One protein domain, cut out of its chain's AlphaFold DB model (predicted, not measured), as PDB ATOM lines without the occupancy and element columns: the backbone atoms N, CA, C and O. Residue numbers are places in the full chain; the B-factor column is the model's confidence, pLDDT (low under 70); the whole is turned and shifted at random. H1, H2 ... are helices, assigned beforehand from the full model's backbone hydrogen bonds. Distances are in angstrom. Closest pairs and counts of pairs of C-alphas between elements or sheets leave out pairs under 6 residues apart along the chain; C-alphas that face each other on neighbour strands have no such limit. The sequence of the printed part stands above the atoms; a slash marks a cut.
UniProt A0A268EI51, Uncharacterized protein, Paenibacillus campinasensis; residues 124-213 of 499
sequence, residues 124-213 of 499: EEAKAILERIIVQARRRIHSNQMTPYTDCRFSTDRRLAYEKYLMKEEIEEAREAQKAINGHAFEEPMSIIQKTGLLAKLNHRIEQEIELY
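This is residues 124 to 213 of the 499 residues of an uncharacterized protein of Paenibacillus campinasensis (UniProt A0A268EI51). What is the shape? H3 and H4 pack on the long helix H1, their centres making a triangle; short H2 touches H1 and H4, and residues 148 to 159 and 187 to 196 lie on the side away from H1. What is printed? It is compact and all helix: 90 residues with helices H1 to H4 in chain order, no named strand, radius of gyration of the C-alphas 12.8 A, spans 34 by 27 by 23 A.

What touches the first helix? H1, residues 124 to 142, touches H3, residues 168 to 182, opposite ways at a shallow tilt of 34 degrees, only just short of steep; the closest C-alphas, of Ala 126 and Ala 177, are 4.6 A apart. H4, residues 197 to 213, touches H1, the same way at a shallow tilt of 30 degrees; the closest C-alphas, of Ile 141 and Ile 210, are 6.5 A apart. And the short helix? H2, residues 161 to 165, touches H4 at residues 202 to 207 alone; the closest C-alphas, of Tyr 162 and Asn 203, are 5.2 A apart. In H1, H2, H3 and H4 every O i to N i+4 pair is within hydrogen-bond range.

Where does H1 begin? C-alpha 124 is at (-32.603, 34.673, -16.177), and H1 is 27.0 A long. And the others? H3 is 21.2 A and H4 24.8 A long, ending at C-alpha 213 at (-49.885, 13.843, -8.615).

Which links are long? H1 to H2 and H3 to H4; the printed part has no cut. Where is confidence low? The pLDDT is under 70 in residues 148 to 159 and 187 to 196.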
ATOM      1  N   GLU A 124     -32.800  36.117 -16.078       91.38
ATOM      2  CA  GLU A 124     -32.603  34.673 -16.177       91.38
ATOM      3  C   GLU A 124     -32.331  34.064 -14.800       91.38
ATOM      4  O   GLU A 124     -32.911  33.026 -14.473       91.38
ATOM      5  N   GLU A 125     -31.566  34.743 -13.939       92.81
ATOM      6  CA  GLU A 125     -31.402  34.327 -12.539       92.81
ATOM      7  C   GLU A 125     -32.748  34.334 -11.795       92.81
ATOM      8  O   GLU A 125     -33.103  33.357 -11.128       92.81
ATOM      9  N   ALA A 126     -33.553  35.383 -11.978       89.94
ATOM     10  CA  ALA A 126     -34.885  35.473 -11.382       89.94
ATOM     11  C   ALA A 126     -35.828  34.350 -11.861       89.94
ATOM     12  O   ALA A 126     -36.528  33.729 -11.055       89.94
ATOM     13  N   LYS A 127     -35.814  34.010 -13.159       89.12
ATOM     14  CA  LYS A 127     -36.549  32.841 -13.677       89.12
ATOM     15  C   LYS A 127     -36.049  31.534 -13.057       89.12
ATOM     16  O   LYS A 127     -36.864  30.684 -12.698       89.12
ATOM     17  N   ALA A 128     -34.737  31.376 -12.890       91.62
ATOM     18  CA  ALA A 128     -34.152  30.188 -12.275       91.62
ATOM     19  C   ALA A 128     -34.559  30.027 -10.798       91.62
ATOM     20  O   ALA A 128     -34.743  28.898 -10.330       91.62
ATOM     21  N   ILE A 129     -34.746  31.132 -10.066       91.62
ATOM     22  CA  ILE A 129     -35.303  31.127  -8.704       91.62
ATOM     23  C   ILE A 129     -36.743  30.597  -8.718       91.62
ATOM     24  O   ILE A 129     -37.051  29.664  -7.976       91.62
ATOM     25  N   LEU A 130     -37.604  31.107  -9.607       89.69
ATOM     26  CA  LEU A 130     -38.990  30.632  -9.713       89.69
ATOM     27  C   LEU A 130     -39.077  29.138 -10.051       89.69
ATOM     28  O   LEU A 130     -39.859  28.414  -9.436       89.69
ATOM     29  N   GLU A 131     -38.252  28.643 -10.978       89.88
ATOM     30  CA  GLU A 131     -38.207  27.209 -11.296       89.88
ATOM     31  C   GLU A 131     -37.753  26.365 -10.097       89.88
ATOM     32  O   GLU A 131     -38.314  25.300  -9.830       89.88
ATOM     33  N   ARG A 132     -36.783  26.847  -9.311       92.06
ATOM     34  CA  ARG A 132     -36.332  26.163  -8.090       92.06
ATOM     35  C   ARG A 132     -37.452  26.046  -7.056       92.06
ATOM     36  O   ARG A 132     -37.620  24.974  -6.470       92.06
ATOM     37  N   ILE A 133     -38.235  27.111  -6.884       91.38
ATOM     38  CA  ILE A 133     -39.404  27.148  -5.997       91.38
ATOM     39  C   ILE A 133     -40.466  26.142  -6.466       91.38
ATOM     40  O   ILE A 133     -41.001  25.385  -5.654       91.38
ATOM     41  N   ILE A 134     -40.721  26.040  -7.776       89.75
ATOM     42  CA  ILE A 134     -41.632  25.025  -8.343       89.75
ATOM     43  C   ILE A 134     -41.134  23.609  -8.037       89.75
ATOM     44  O   ILE A 134     -41.915  22.751  -7.621       89.75
ATOM     45  N   VAL A 135     -39.836  23.347  -8.204       90.31
ATOM     46  CA  VAL A 135     -39.242  22.035  -7.900       90.31
ATOM     47  C   VAL A 135     -39.380  21.693  -6.412       90.31
ATOM     48  O   VAL A 135     -39.674  20.545  -6.072       90.31
ATOM     49  N   GLN A 136     -39.208  22.665  -5.514       89.88
ATOM     50  CA  GLN A 136     -39.425  22.478  -4.077       89.88
ATOM     51  C   GLN A 136     -40.898  22.202  -3.752       89.88
ATOM     52  O   GLN A 136     -41.184  21.244  -3.028       89.88
ATOM     53  N   ALA A 137     -41.829  22.959  -4.343       88.69
ATOM     54  CA  ALA A 137     -43.264  22.713  -4.215       88.69
ATOM     55  C   ALA A 137     -43.623  21.294  -4.670       88.69
ATOM     56  O   ALA A 137     -44.281  20.561  -3.934       88.69
ATOM     57  N   ARG A 138     -43.116  20.862  -5.834       88.50
ATOM     58  CA  ARG A 138     -43.304  19.500  -6.351       88.50
ATOM     59  C   ARG A 138     -42.835  18.457  -5.338       88.50
ATOM     60  O   ARG A 138     -43.593  17.544  -5.023       88.50
ATOM     61  N   ARG A 139     -41.624  18.604  -4.788       89.44
ATOM     62  CA  ARG A 139     -41.094  17.679  -3.768       89.44
ATOM     63  C   ARG A 139     -42.019  17.581  -2.554       89.44
ATOM     64  O   ARG A 139     -42.288  16.470  -2.111       89.44
ATOM     65  N   ARG A 140     -42.545  18.709  -2.065       87.94
ATOM     66  CA  ARG A 140     -43.474  18.745  -0.922       87.94
ATOM     67  C   ARG A 140     -44.845  18.152  -1.227       87.94
ATOM     68  O   ARG A 140     -45.398  17.455  -0.383       87.94
ATOM     69  N   ILE A 141     -45.371  18.374  -2.432       88.12
ATOM     70  CA  ILE A 141     -46.598  17.716  -2.907       88.12
ATOM     71  C   ILE A 141     -46.409  16.195  -2.864       88.12
ATOM     72  O   ILE A 141     -47.249  15.481  -2.327       88.12
ATOM     73  N   HIS A 142     -45.272  15.706  -3.367       85.75
ATOM     74  CA  HIS A 142     -45.008  14.271  -3.470       85.75
ATOM     75  C   HIS A 142     -44.759  13.604  -2.111       85.75
ATOM     76  O   HIS A 142     -45.080  12.427  -1.953       85.75
ATOM     77  N   SER A 143     -44.219  14.344  -1.135       86.88
ATOM     78  CA  SER A 143     -44.030  13.891   0.249       86.88
ATOM     79  C   SER A 143     -45.219  14.189   1.172       86.88
ATOM     80  O   SER A 143     -45.141  13.906   2.366       86.88
ATOM     81  N   ASN A 144     -46.313  14.753   0.642       80.69
ATOM     82  CA  ASN A 144     -47.492  15.200   1.391       80.69
ATOM     83  C   ASN A 144     -47.166  16.163   2.558       80.69
ATOM     84  O   ASN A 144     -47.811  16.153   3.605       80.69
ATOM     85  N   GLN A 145     -46.143  17.003   2.383       82.62
ATOM     86  CA  GLN A 145     -45.693  17.983   3.371       82.62
ATOM     87  C   GLN A 145     -46.323  19.352   3.092       82.62
ATOM     88  O   GLN A 145     -45.735  20.199   2.419       82.62
ATOM     89  N   MET A 146     -47.530  19.575   3.613       78.38
ATOM     90  CA  MET A 146     -48.169  20.895   3.577       78.38
ATOM     91  C   MET A 146     -47.538  21.837   4.604       78.38
ATOM     92  O   MET A 146     -47.192  21.416   5.711       78.38
ATOM     93  N   THR A 147     -47.414  23.121   4.264       73.00
ATOM     94  CA  THR A 147     -46.909  24.111   5.217       73.00
ATOM     95  C   THR A 147     -47.928  24.382   6.329       73.00
ATOM     96  O   THR A 147     -49.116  24.599   6.047       73.00
ATOM     97  N   PRO A 148     -47.489  24.354   7.606       61.84
ATOM     98  CA  PRO A 148     -48.371  24.547   8.746       61.84
ATOM     99  C   PRO A 148     -49.000  25.942   8.739       61.84
ATOM    100  O   PRO A 148     -48.452  26.920   8.235       61.84
ATOM    101  N   TYR A 149     -50.207  25.998   9.283       58.41
ATOM    102  CA  TYR A 149     -51.080  27.163   9.313       58.41
ATOM    103  C   TYR A 149     -50.530  28.246  10.252       58.41
ATOM    104  O   TYR A 149     -50.361  27.968  11.436       58.41
ATOM    105  N   THR A 150     -50.274  29.466   9.761       52.88
ATOM    106  CA  THR A 150     -49.789  30.559  10.630       52.88
ATOM    107  C   THR A 150     -50.678  31.793  10.744       52.88
ATOM    108  O   THR A 150     -50.522  32.469  11.743       52.88
ATOM    109  N   ASP A 151     -51.613  32.096   9.833       50.06
ATOM    110  CA  ASP A 151     -52.619  33.162  10.067       50.06
ATOM    111  C   ASP A 151     -53.564  33.341   8.864       50.06
ATOM    112  O   ASP A 151     -53.220  34.001   7.883       50.06
ATOM    113  N   CYS A 152     -54.782  32.785   8.894       46.91
ATOM    114  CA  CYS A 152     -55.817  33.210   7.941       46.91
ATOM    115  C   CYS A 152     -57.233  32.965   8.474       46.91
ATOM    116  O   CYS A 152     -57.653  31.821   8.613       46.91
ATOM    117  N   ARG A 153     -58.013  34.032   8.700       46.88
ATOM    118  CA  ARG A 153     -59.414  33.998   9.194       46.88
ATOM    119  C   ARG A 153     -60.420  33.273   8.269       46.88
ATOM    120  O   ARG A 153     -61.618  33.305   8.537       46.88
ATOM    121  N   PHE A 154     -59.966  32.629   7.192       41.38
ATOM    122  CA  PHE A 154     -60.787  31.921   6.207       41.38
ATOM    123  C   PHE A 154     -60.398  30.437   6.110       41.38
ATOM    124  O   PHE A 154     -59.245  30.068   6.320       41.38
ATOM    125  N   SER A 155     -61.377  29.587   5.780       47.53
ATOM    126  CA  SER A 155     -61.234  28.129   5.666       47.53
ATOM    127  C   SER A 155     -60.084  27.703   4.743       47.53
ATOM    128  O   SER A 155     -59.891  28.288   3.674       47.53
ATOM    129  N   THR A 156     -59.406  26.610   5.097       51.62
ATOM    130  CA  THR A 156     -58.295  25.957   4.373       51.62
ATOM    131  C   THR A 156     -58.513  25.761   2.865       51.62
ATOM    132  O   THR A 156     -57.548  25.828   2.101       51.62
ATOM    133  N   ASP A 157     -59.756  25.584   2.412       54.50
ATOM    134  CA  ASP A 157     -60.083  25.353   0.997       54.50
ATOM    135  C   ASP A 157     -59.951  26.586   0.099       54.50
ATOM    136  O   ASP A 157     -59.762  26.437  -1.106       54.50
ATOM    137  N   ARG A 158     -59.977  27.801   0.661       59.44
ATOM    138  CA  ARG A 158     -59.847  29.049  -0.117       59.44
ATOM    139  C   ARG A 158     -58.402  29.521  -0.302       59.44
ATOM    140  O   ARG A 158     -58.193  30.542  -0.948       59.44
ATOM    141  N   ARG A 159     -57.422  28.801   0.258       68.75
ATOM    142  CA  ARG A 159     -55.995  29.117   0.094       68.75
ATOM    143  C   ARG A 159     -55.542  28.827  -1.330       68.75
ATOM    144  O   ARG A 159     -55.898  27.789  -1.898       68.75
ATOM    145  N   LEU A 160     -54.708  29.711  -1.859       74.69
ATOM    146  CA  LEU A 160     -54.047  29.514  -3.144       74.69
ATOM    147  C   LEU A 160     -53.069  28.332  -3.018       74.69
ATOM    148  O   LEU A 160     -52.553  28.045  -1.937       74.69
ATOM    149  N   ALA A 161     -52.840  27.589  -4.098       78.12
ATOM    150  CA  ALA A 161     -52.025  26.377  -4.053       78.12
ATOM    151  C   ALA A 161     -50.587  26.649  -3.600       78.12
ATOM    152  O   ALA A 161     -50.053  25.891  -2.793       78.12
ATOM    153  N   TYR A 162     -49.980  27.749  -4.051       77.81
ATOM    154  CA  TYR A 162     -48.630  28.110  -3.620       77.81
ATOM    155  C   TYR A 162     -48.563  28.381  -2.105       77.81
ATOM    156  O   TYR A 162     -47.602  27.981  -1.463       77.81
ATOM    157  N   GLU A 163     -49.614  28.937  -1.492       77.31
ATOM    158  CA  GLU A 163     -49.655  29.154  -0.039       77.31
ATOM    159  C   GLU A 163     -49.663  27.836   0.743       77.31
ATOM    160  O   GLU A 163     -49.218  27.809   1.885       77.31
ATOM    161  N   LYS A 164     -50.190  26.749   0.162       79.06
ATOM    162  CA  LYS A 164     -50.276  25.429   0.815       79.06
ATOM    163  C   LYS A 164     -48.946  24.667   0.812       79.06
ATOM    164  O   LYS A 164     -48.759  23.792   1.655       79.06
ATOM    165  N   TYR A 165     -48.068  24.956  -0.151       84.56
ATOM    166  CA  TYR A 165     -46.871  24.149  -0.426       84.56
ATOM    167  C   TYR A 165     -45.560  24.945  -0.454       84.56
ATOM    168  O   TYR A 165     -44.489  24.339  -0.550       84.56
ATOM    169  N   LEU A 166     -45.620  26.272  -0.344       85.19
ATOM    170  CA  LEU A 166     -44.453  27.132  -0.179       85.19
ATOM    171  C   LEU A 166     -44.346  27.654   1.257       85.19
ATOM    172  O   LEU A 166     -45.348  27.855   1.949       85.19
ATOM    173  N   MET A 167     -43.106  27.857   1.693       84.94
ATOM    174  CA  MET A 167     -42.738  28.557   2.924       84.94
ATOM    175  C   MET A 167     -42.863  30.071   2.728       84.94
ATOM    176  O   MET A 167     -42.841  30.563   1.600       84.94
ATOM    177  N   LYS A 168     -42.953  30.836   3.821       82.56
ATOM    178  CA  LYS A 168     -43.075  32.300   3.746       82.56
ATOM    179  C   LYS A 168     -41.886  32.928   3.013       82.56
ATOM    180  O   LYS A 168     -42.080  33.807   2.185       82.56
ATOM    181  N   GLU A 169     -40.680  32.440   3.276       87.12
ATOM    182  CA  GLU A 169     -39.448  32.902   2.636       87.12
ATOM    183  C   GLU A 169     -39.475  32.657   1.123       87.12
ATOM    184  O   GLU A 169     -39.103  33.535   0.356       87.12
ATOM    185  N   GLU A 170     -39.992  31.508   0.683       87.75
ATOM    186  CA  GLU A 170     -40.119  31.167  -0.742       87.75
ATOM    187  C   GLU A 170     -41.177  32.031  -1.442       87.75
ATOM    188  O   GLU A 170     -41.044  32.349  -2.619       87.75
ATOM    189  N   ILE A 171     -42.228  32.435  -0.723       85.06
ATOM    190  CA  ILE A 171     -43.233  33.371  -1.244       85.06
ATOM    191  C   ILE A 171     -42.611  34.751  -1.464       85.06
ATOM    192  O   ILE A 171     -42.846  35.357  -2.510       85.06
ATOM    193  N   GLU A 172     -41.811  35.238  -0.514       85.19
ATOM    194  CA  GLU A 172     -41.101  36.508  -0.683       85.19
ATOM    195  C   GLU A 172     -40.048  36.414  -1.799       85.19
ATOM    196  O   GLU A 172     -39.994  37.293  -2.654       85.19
ATOM    197  N   GLU A 173     -39.285  35.317  -1.891       88.94
ATOM    198  CA  GLU A 173     -38.360  35.084  -3.013       88.94
ATOM    199  C   GLU A 173     -39.088  35.068  -4.366       88.94
ATOM    200  O   GLU A 173     -38.596  35.639  -5.340       88.94
ATOM    201  N   ALA A 174     -40.280  34.470  -4.439       87.69
ATOM    202  CA  ALA A 174     -41.086  34.473  -5.656       87.69
ATOM    203  C   ALA A 174     -41.584  35.880  -6.033       87.69
ATOM    204  O   ALA A 174     -41.627  36.211  -7.222       87.69
ATOM    205  N   ARG A 175     -41.942  36.715  -5.047       85.62
ATOM    206  CA  ARG A 175     -42.318  38.122  -5.273       85.62
ATOM    207  C   ARG A 175     -41.141  38.940  -5.786       85.62
ATOM    208  O   ARG A 175     -41.282  39.642  -6.783       85.62
ATOM    209  N   GLU A 176     -39.976  38.805  -5.164       87.81
ATOM    210  CA  GLU A 176     -38.756  39.501  -5.587       87.81
ATOM    211  C   GLU A 176     -38.314  39.072  -6.992       87.81
ATOM    212  O   GLU A 176     -38.018  39.914  -7.844       87.81
ATOM    213  N   ALA A 177     -38.377  37.773  -7.292       88.00
ATOM    214  CA  ALA A 177     -38.116  37.267  -8.634       88.00
ATOM    215  C   ALA A 177     -39.136  37.792  -9.664       88.00
ATOM    216  O   ALA A 177     -38.748  38.148 -10.777       88.00
ATOM    217  N   GLN A 178     -40.426  37.906  -9.311       86.25
ATOM    218  CA  GLN A 178     -41.418  38.544 -10.185       86.25
ATOM    219  C   GLN A 178     -41.022  39.988 -10.511       86.25
ATOM    220  O   GLN A 178     -41.083  40.366 -11.681       86.25
ATOM    221  N   LYS A 179     -40.626  40.787  -9.513       85.69
ATOM    222  CA  LYS A 179     -40.232  42.191  -9.716       85.69
ATOM    223  C   LYS A 179     -39.039  42.309 -10.662       85.69
ATOM    224  O   LYS A 179     -39.090  43.087 -11.612       85.69
ATOM    225  N   ALA A 180     -38.018  41.472 -10.472       87.19
ATOM    226  CA  ALA A 180     -36.853  41.413 -11.354       87.19
ATOM    227  C   ALA A 180     -37.221  41.023 -12.800       87.19
ATOM    228  O   ALA A 180     -36.787  41.671 -13.751       87.19
ATOM    229  N   ILE A 181     -38.080  40.014 -12.997       86.00
ATOM    230  CA  ILE A 181     -38.525  39.602 -14.345       86.00
ATOM    231  C   ILE A 181     -39.323  40.718 -15.024       86.00
ATOM    232  O   ILE A 181     -39.107  41.018 -16.205       86.00
ATOM    233  N   ASN A 182     -40.232  41.332 -14.270       82.69
ATOM    234  CA  ASN A 182     -41.040  42.453 -14.719       82.69
ATOM    235  C   ASN A 182     -40.186  43.700 -15.010       82.69
ATOM    236  O   ASN A 182     -40.555  44.512 -15.857       82.69
ATOM    237  N   GLY A 183     -39.023  43.826 -14.363       81.56
ATOM    238  CA  GLY A 183     -38.148  44.992 -14.449       81.56
ATOM    239  C   GLY A 183     -38.697  46.207 -13.702       81.56
ATOM    240  O   GLY A 183     -38.378  47.332 -14.067       81.56
ATOM    241  N   HIS A 184     -39.573  45.988 -12.717       81.69
ATOM    242  CA  HIS A 184     -40.200  47.041 -11.923       81.69
ATOM    243  C   HIS A 184     -40.739  46.494 -10.595       81.69
ATOM    244  O   HIS A 184     -41.121  45.325 -10.498       81.69
ATOM    245  N   ALA A 185     -40.881  47.359  -9.594       77.50
ATOM    246  CA  ALA A 185     -41.325  46.977  -8.251       77.50
ATOM    247  C   ALA A 185     -42.834  46.698  -8.143       77.50
ATOM    248  O   ALA A 185     -43.309  46.176  -7.133       77.50
ATOM    249  N   PHE A 186     -43.616  47.052  -9.172       73.94
ATOM    250  CA  PHE A 186     -45.065  46.853  -9.154       73.94
ATOM    251  C   PHE A 186     -45.440  45.364  -9.073       73.94
ATOM    252  O   PHE A 186     -45.275  44.598 -10.027       73.94
ATOM    253  N   GLU A 187     -45.993  44.988  -7.922       64.75
ATOM    254  CA  GLU A 187     -46.611  43.692  -7.683       64.75
ATOM    255  C   GLU A 187     -48.053  43.709  -8.200       64.75
ATOM    256  O   GLU A 187     -48.922  44.410  -7.669       64.75
ATOM    257  N   GLU A 188     -48.323  42.913  -9.236       64.50
ATOM    258  CA  GLU A 188     -49.702  42.639  -9.630       64.50
ATOM    259  C   GLU A 188     -50.425  41.939  -8.470       64.50
ATOM    260  O   GLU A 188     -49.962  40.891  -8.005       64.50
ATOM    261  N   PRO A 189     -51.548  42.493  -7.976       58.03
ATOM    262  CA  PRO A 189     -52.261  41.894  -6.865       58.03
ATOM    263  C   PRO A 189     -52.825  40.536  -7.286       58.03
ATOM    264  O   PRO A 189     -53.753  40.449  -8.087       58.03
ATOM    265  N   MET A 190     -52.295  39.467  -6.695       59.66
ATOM    266  CA  MET A 190     -52.881  38.144  -6.831       59.66
ATOM    267  C   MET A 190     -54.119  38.065  -5.934       59.66
ATOM    268  O   MET A 190     -54.014  38.087  -4.709       59.66
ATOM    269  N   SER A 191     -55.303  37.980  -6.536       56.44
ATOM    270  CA  SER A 191     -56.541  37.714  -5.799       56.44
ATOM    271  C   SER A 191     -57.221  36.460  -6.334       56.44
ATOM    272  O   SER A 191     -56.939  36.000  -7.437       56.44
ATOM    273  N   ILE A 192     -58.169  35.913  -5.568       54.66
ATOM    274  CA  ILE A 192     -59.007  34.785  -6.013       54.66
ATOM    275  C   ILE A 192     -59.732  35.120  -7.339       54.66
ATOM    276  O   ILE A 192     -60.033  34.224  -8.126       54.66
ATOM    277  N   ILE A 193     -59.984  36.411  -7.591       50.56
ATOM    278  CA  ILE A 193     -60.767  36.926  -8.723       50.56
ATOM    279  C   ILE A 193     -59.862  37.360  -9.890       50.56
ATOM    280  O   ILE A 193     -60.178  37.085 -11.045       50.56
ATOM    281  N   GLN A 194     -58.729  38.009  -9.611       54.38
ATOM    282  CA  GLN A 194     -57.769  38.472 -10.619       54.38
ATOM    283  C   GLN A 194     -56.584  37.505 -10.699       54.38
ATOM    284  O   GLN A 194     -55.725  37.472  -9.819       54.38
ATOM    285  N   LYS A 195     -56.564  36.713 -11.777       64.75
ATOM    286  CA  LYS A 195     -55.542  35.697 -12.077       64.75
ATOM    287  C   LYS A 195     -54.573  36.175 -13.165       64.75
ATOM    288  O   LYS A 195     -54.372  35.481 -14.161       64.75
ATOM    289  N   THR A 196     -54.012  37.369 -13.014       65.12
ATOM    290  CA  THR A 196     -53.012  37.914 -13.946       65.12
ATOM    291  C   THR A 196     -51.621  37.923 -13.310       65.12
ATOM    292  O   THR A 196     -51.478  37.762 -12.097       65.12
ATOM    293  N   GLY A 197     -50.585  38.028 -14.143       72.56
ATOM    294  CA  GLY A 197     -49.205  38.159 -13.676       72.56
ATOM    295  C   GLY A 197     -48.466  36.840 -13.433       72.56
ATOM    296  O   GLY A 197     -48.989  35.733 -13.601       72.56
ATOM    297  N   LEU A 198     -47.185  36.962 -13.074       78.94
ATOM    298  CA  LEU A 198     -46.262  35.829 -12.933       78.94
ATOM    299  C   LEU A 198     -46.590  34.936 -11.732       78.94
ATOM    300  O   LEU A 198     -46.554  33.715 -11.875       78.94
ATOM    301  N   LEU A 199     -46.986  35.503 -10.588       78.69
ATOM    302  CA  LEU A 199     -47.396  34.706  -9.424       78.69
ATOM    303  C   LEU A 199     -48.694  33.926  -9.666       78.69
ATOM    304  O   LEU A 199     -48.817  32.791  -9.207       78.69
ATOM    305  N   ALA A 200     -49.630  34.463 -10.456       78.62
ATOM    306  CA  ALA A 200     -50.809  33.706 -10.874       78.62
ATOM    307  C   ALA A 200     -50.427  32.500 -11.749       78.62
ATOM    308  O   ALA A 200     -50.941  31.401 -11.535       78.62
ATOM    309  N   LYS A 201     -49.479  32.677 -12.685       82.38
ATOM    310  CA  LYS A 201     -48.930  31.576 -13.499       82.38
ATOM    311  C   LYS A 201     -48.193  30.543 -12.644       82.38
ATOM    312  O   LYS A 201     -48.384  29.347 -12.851       82.38
ATOM    313  N   LEU A 202     -47.400  30.987 -11.666       84.00
ATOM    314  CA  LEU A 202     -46.713  30.120 -10.705       84.00
ATOM    315  C   LEU A 202     -47.715  29.271  -9.915       84.00
ATOM    316  O   LEU A 202     -47.595  28.048  -9.873       84.00
ATOM    317  N   ASN A 203     -48.735  29.908  -9.336       84.00
ATOM    318  CA  ASN A 203     -49.789  29.216  -8.603       84.00
ATOM    319  C   ASN A 203     -50.519  28.202  -9.482       84.00
ATOM    320  O   ASN A 203     -50.716  27.066  -9.062       84.00
ATOM    321  N   HIS A 204     -50.879  28.589 -10.707       85.94
ATOM    322  CA  HIS A 204     -51.541  27.684 -11.637       85.94
ATOM    323  C   HIS A 204     -50.670  26.468 -11.972       85.94
ATOM    324  O   HIS A 204     -51.162  25.345 -12.037       85.94
ATOM    325  N   ARG A 205     -49.359  26.662 -12.127       85.00
ATOM    326  CA  ARG A 205     -48.428  25.555 -12.353       85.00
ATOM    327  C   ARG A 205     -48.354  24.620 -11.145       85.00
ATOM    328  O   ARG A 205     -48.384  23.411 -11.324       85.00
ATOM    329  N   ILE A 206     -48.350  25.148  -9.921       86.31
ATOM    330  CA  ILE A 206     -48.421  24.327  -8.699       86.31
ATOM    331  C   ILE A 206     -49.761  23.567  -8.618       86.31
ATOM    332  O   ILE A 206     -49.770  22.394  -8.259       86.31
ATOM    333  N   GLU A 207     -50.886  24.183  -9.001       86.62
ATOM    334  CA  GLU A 207     -52.194  23.506  -9.097       86.62
ATOM    335  C   GLU A 207     -52.163  22.325 -10.072       86.62
ATOM    336  O   GLU A 207     -52.655  21.243  -9.745       86.62
ATOM    337  N   GLN A 208     -51.552  22.509 -11.244       88.25
ATOM    338  CA  GLN A 208     -51.384  21.445 -12.235       88.25
ATOM    339  C   GLN A 208     -50.542  20.281 -11.690       88.25
ATOM    340  O   GLN A 208     -50.893  19.125 -11.911       88.25
ATOM    341  N   GLU A 209     -49.472  20.562 -10.939       86.69
ATOM    342  CA  GLU A 209     -48.642  19.529 -10.300       86.69
ATOM    343  C   GLU A 209     -49.416  18.730  -9.240       86.69
ATOM    344  O   GLU A 209     -49.264  17.512  -9.151       86.69
ATOM    345  N   ILE A 210     -50.279  19.391  -8.459       85.31
ATOM    346  CA  ILE A 210     -51.153  18.725  -7.477       85.31
ATOM    347  C   ILE A 210     -52.127  17.781  -8.184       85.31
ATOM    348  O   ILE A 210     -52.299  16.637  -7.763       85.31
ATOM    349  N   GLU A 211     -52.776  18.259  -9.244       87.12
ATOM    350  CA  GLU A 211     -53.742  17.476 -10.013       87.12
ATOM    351  C   GLU A 211     -53.074  16.279 -10.699       87.12
ATOM    352  O   GLU A 211     -53.585  15.160 -10.631       87.12
ATOM    353  N   LEU A 212     -51.898  16.486 -11.297       88.25
ATOM    354  CA  LEU A 212     -51.114  15.413 -11.900       88.25
ATOM    355  C   LEU A 212     -50.736  14.354 -10.860       88.25
ATOM    356  O   LEU A 212     -50.947  13.169 -11.098       88.25
ATOM    357  N   TYR A 213     -50.240  14.767  -9.691       86.31
ATOM    358  CA  TYR A 213     -49.885  13.843  -8.615       86.31
ATOM    359  C   TYR A 213     -51.093  13.031  -8.126       86.31
ATOM    360  O   TYR A 213     -50.980  11.818  -7.950       86.31
TER     361      TYR A 213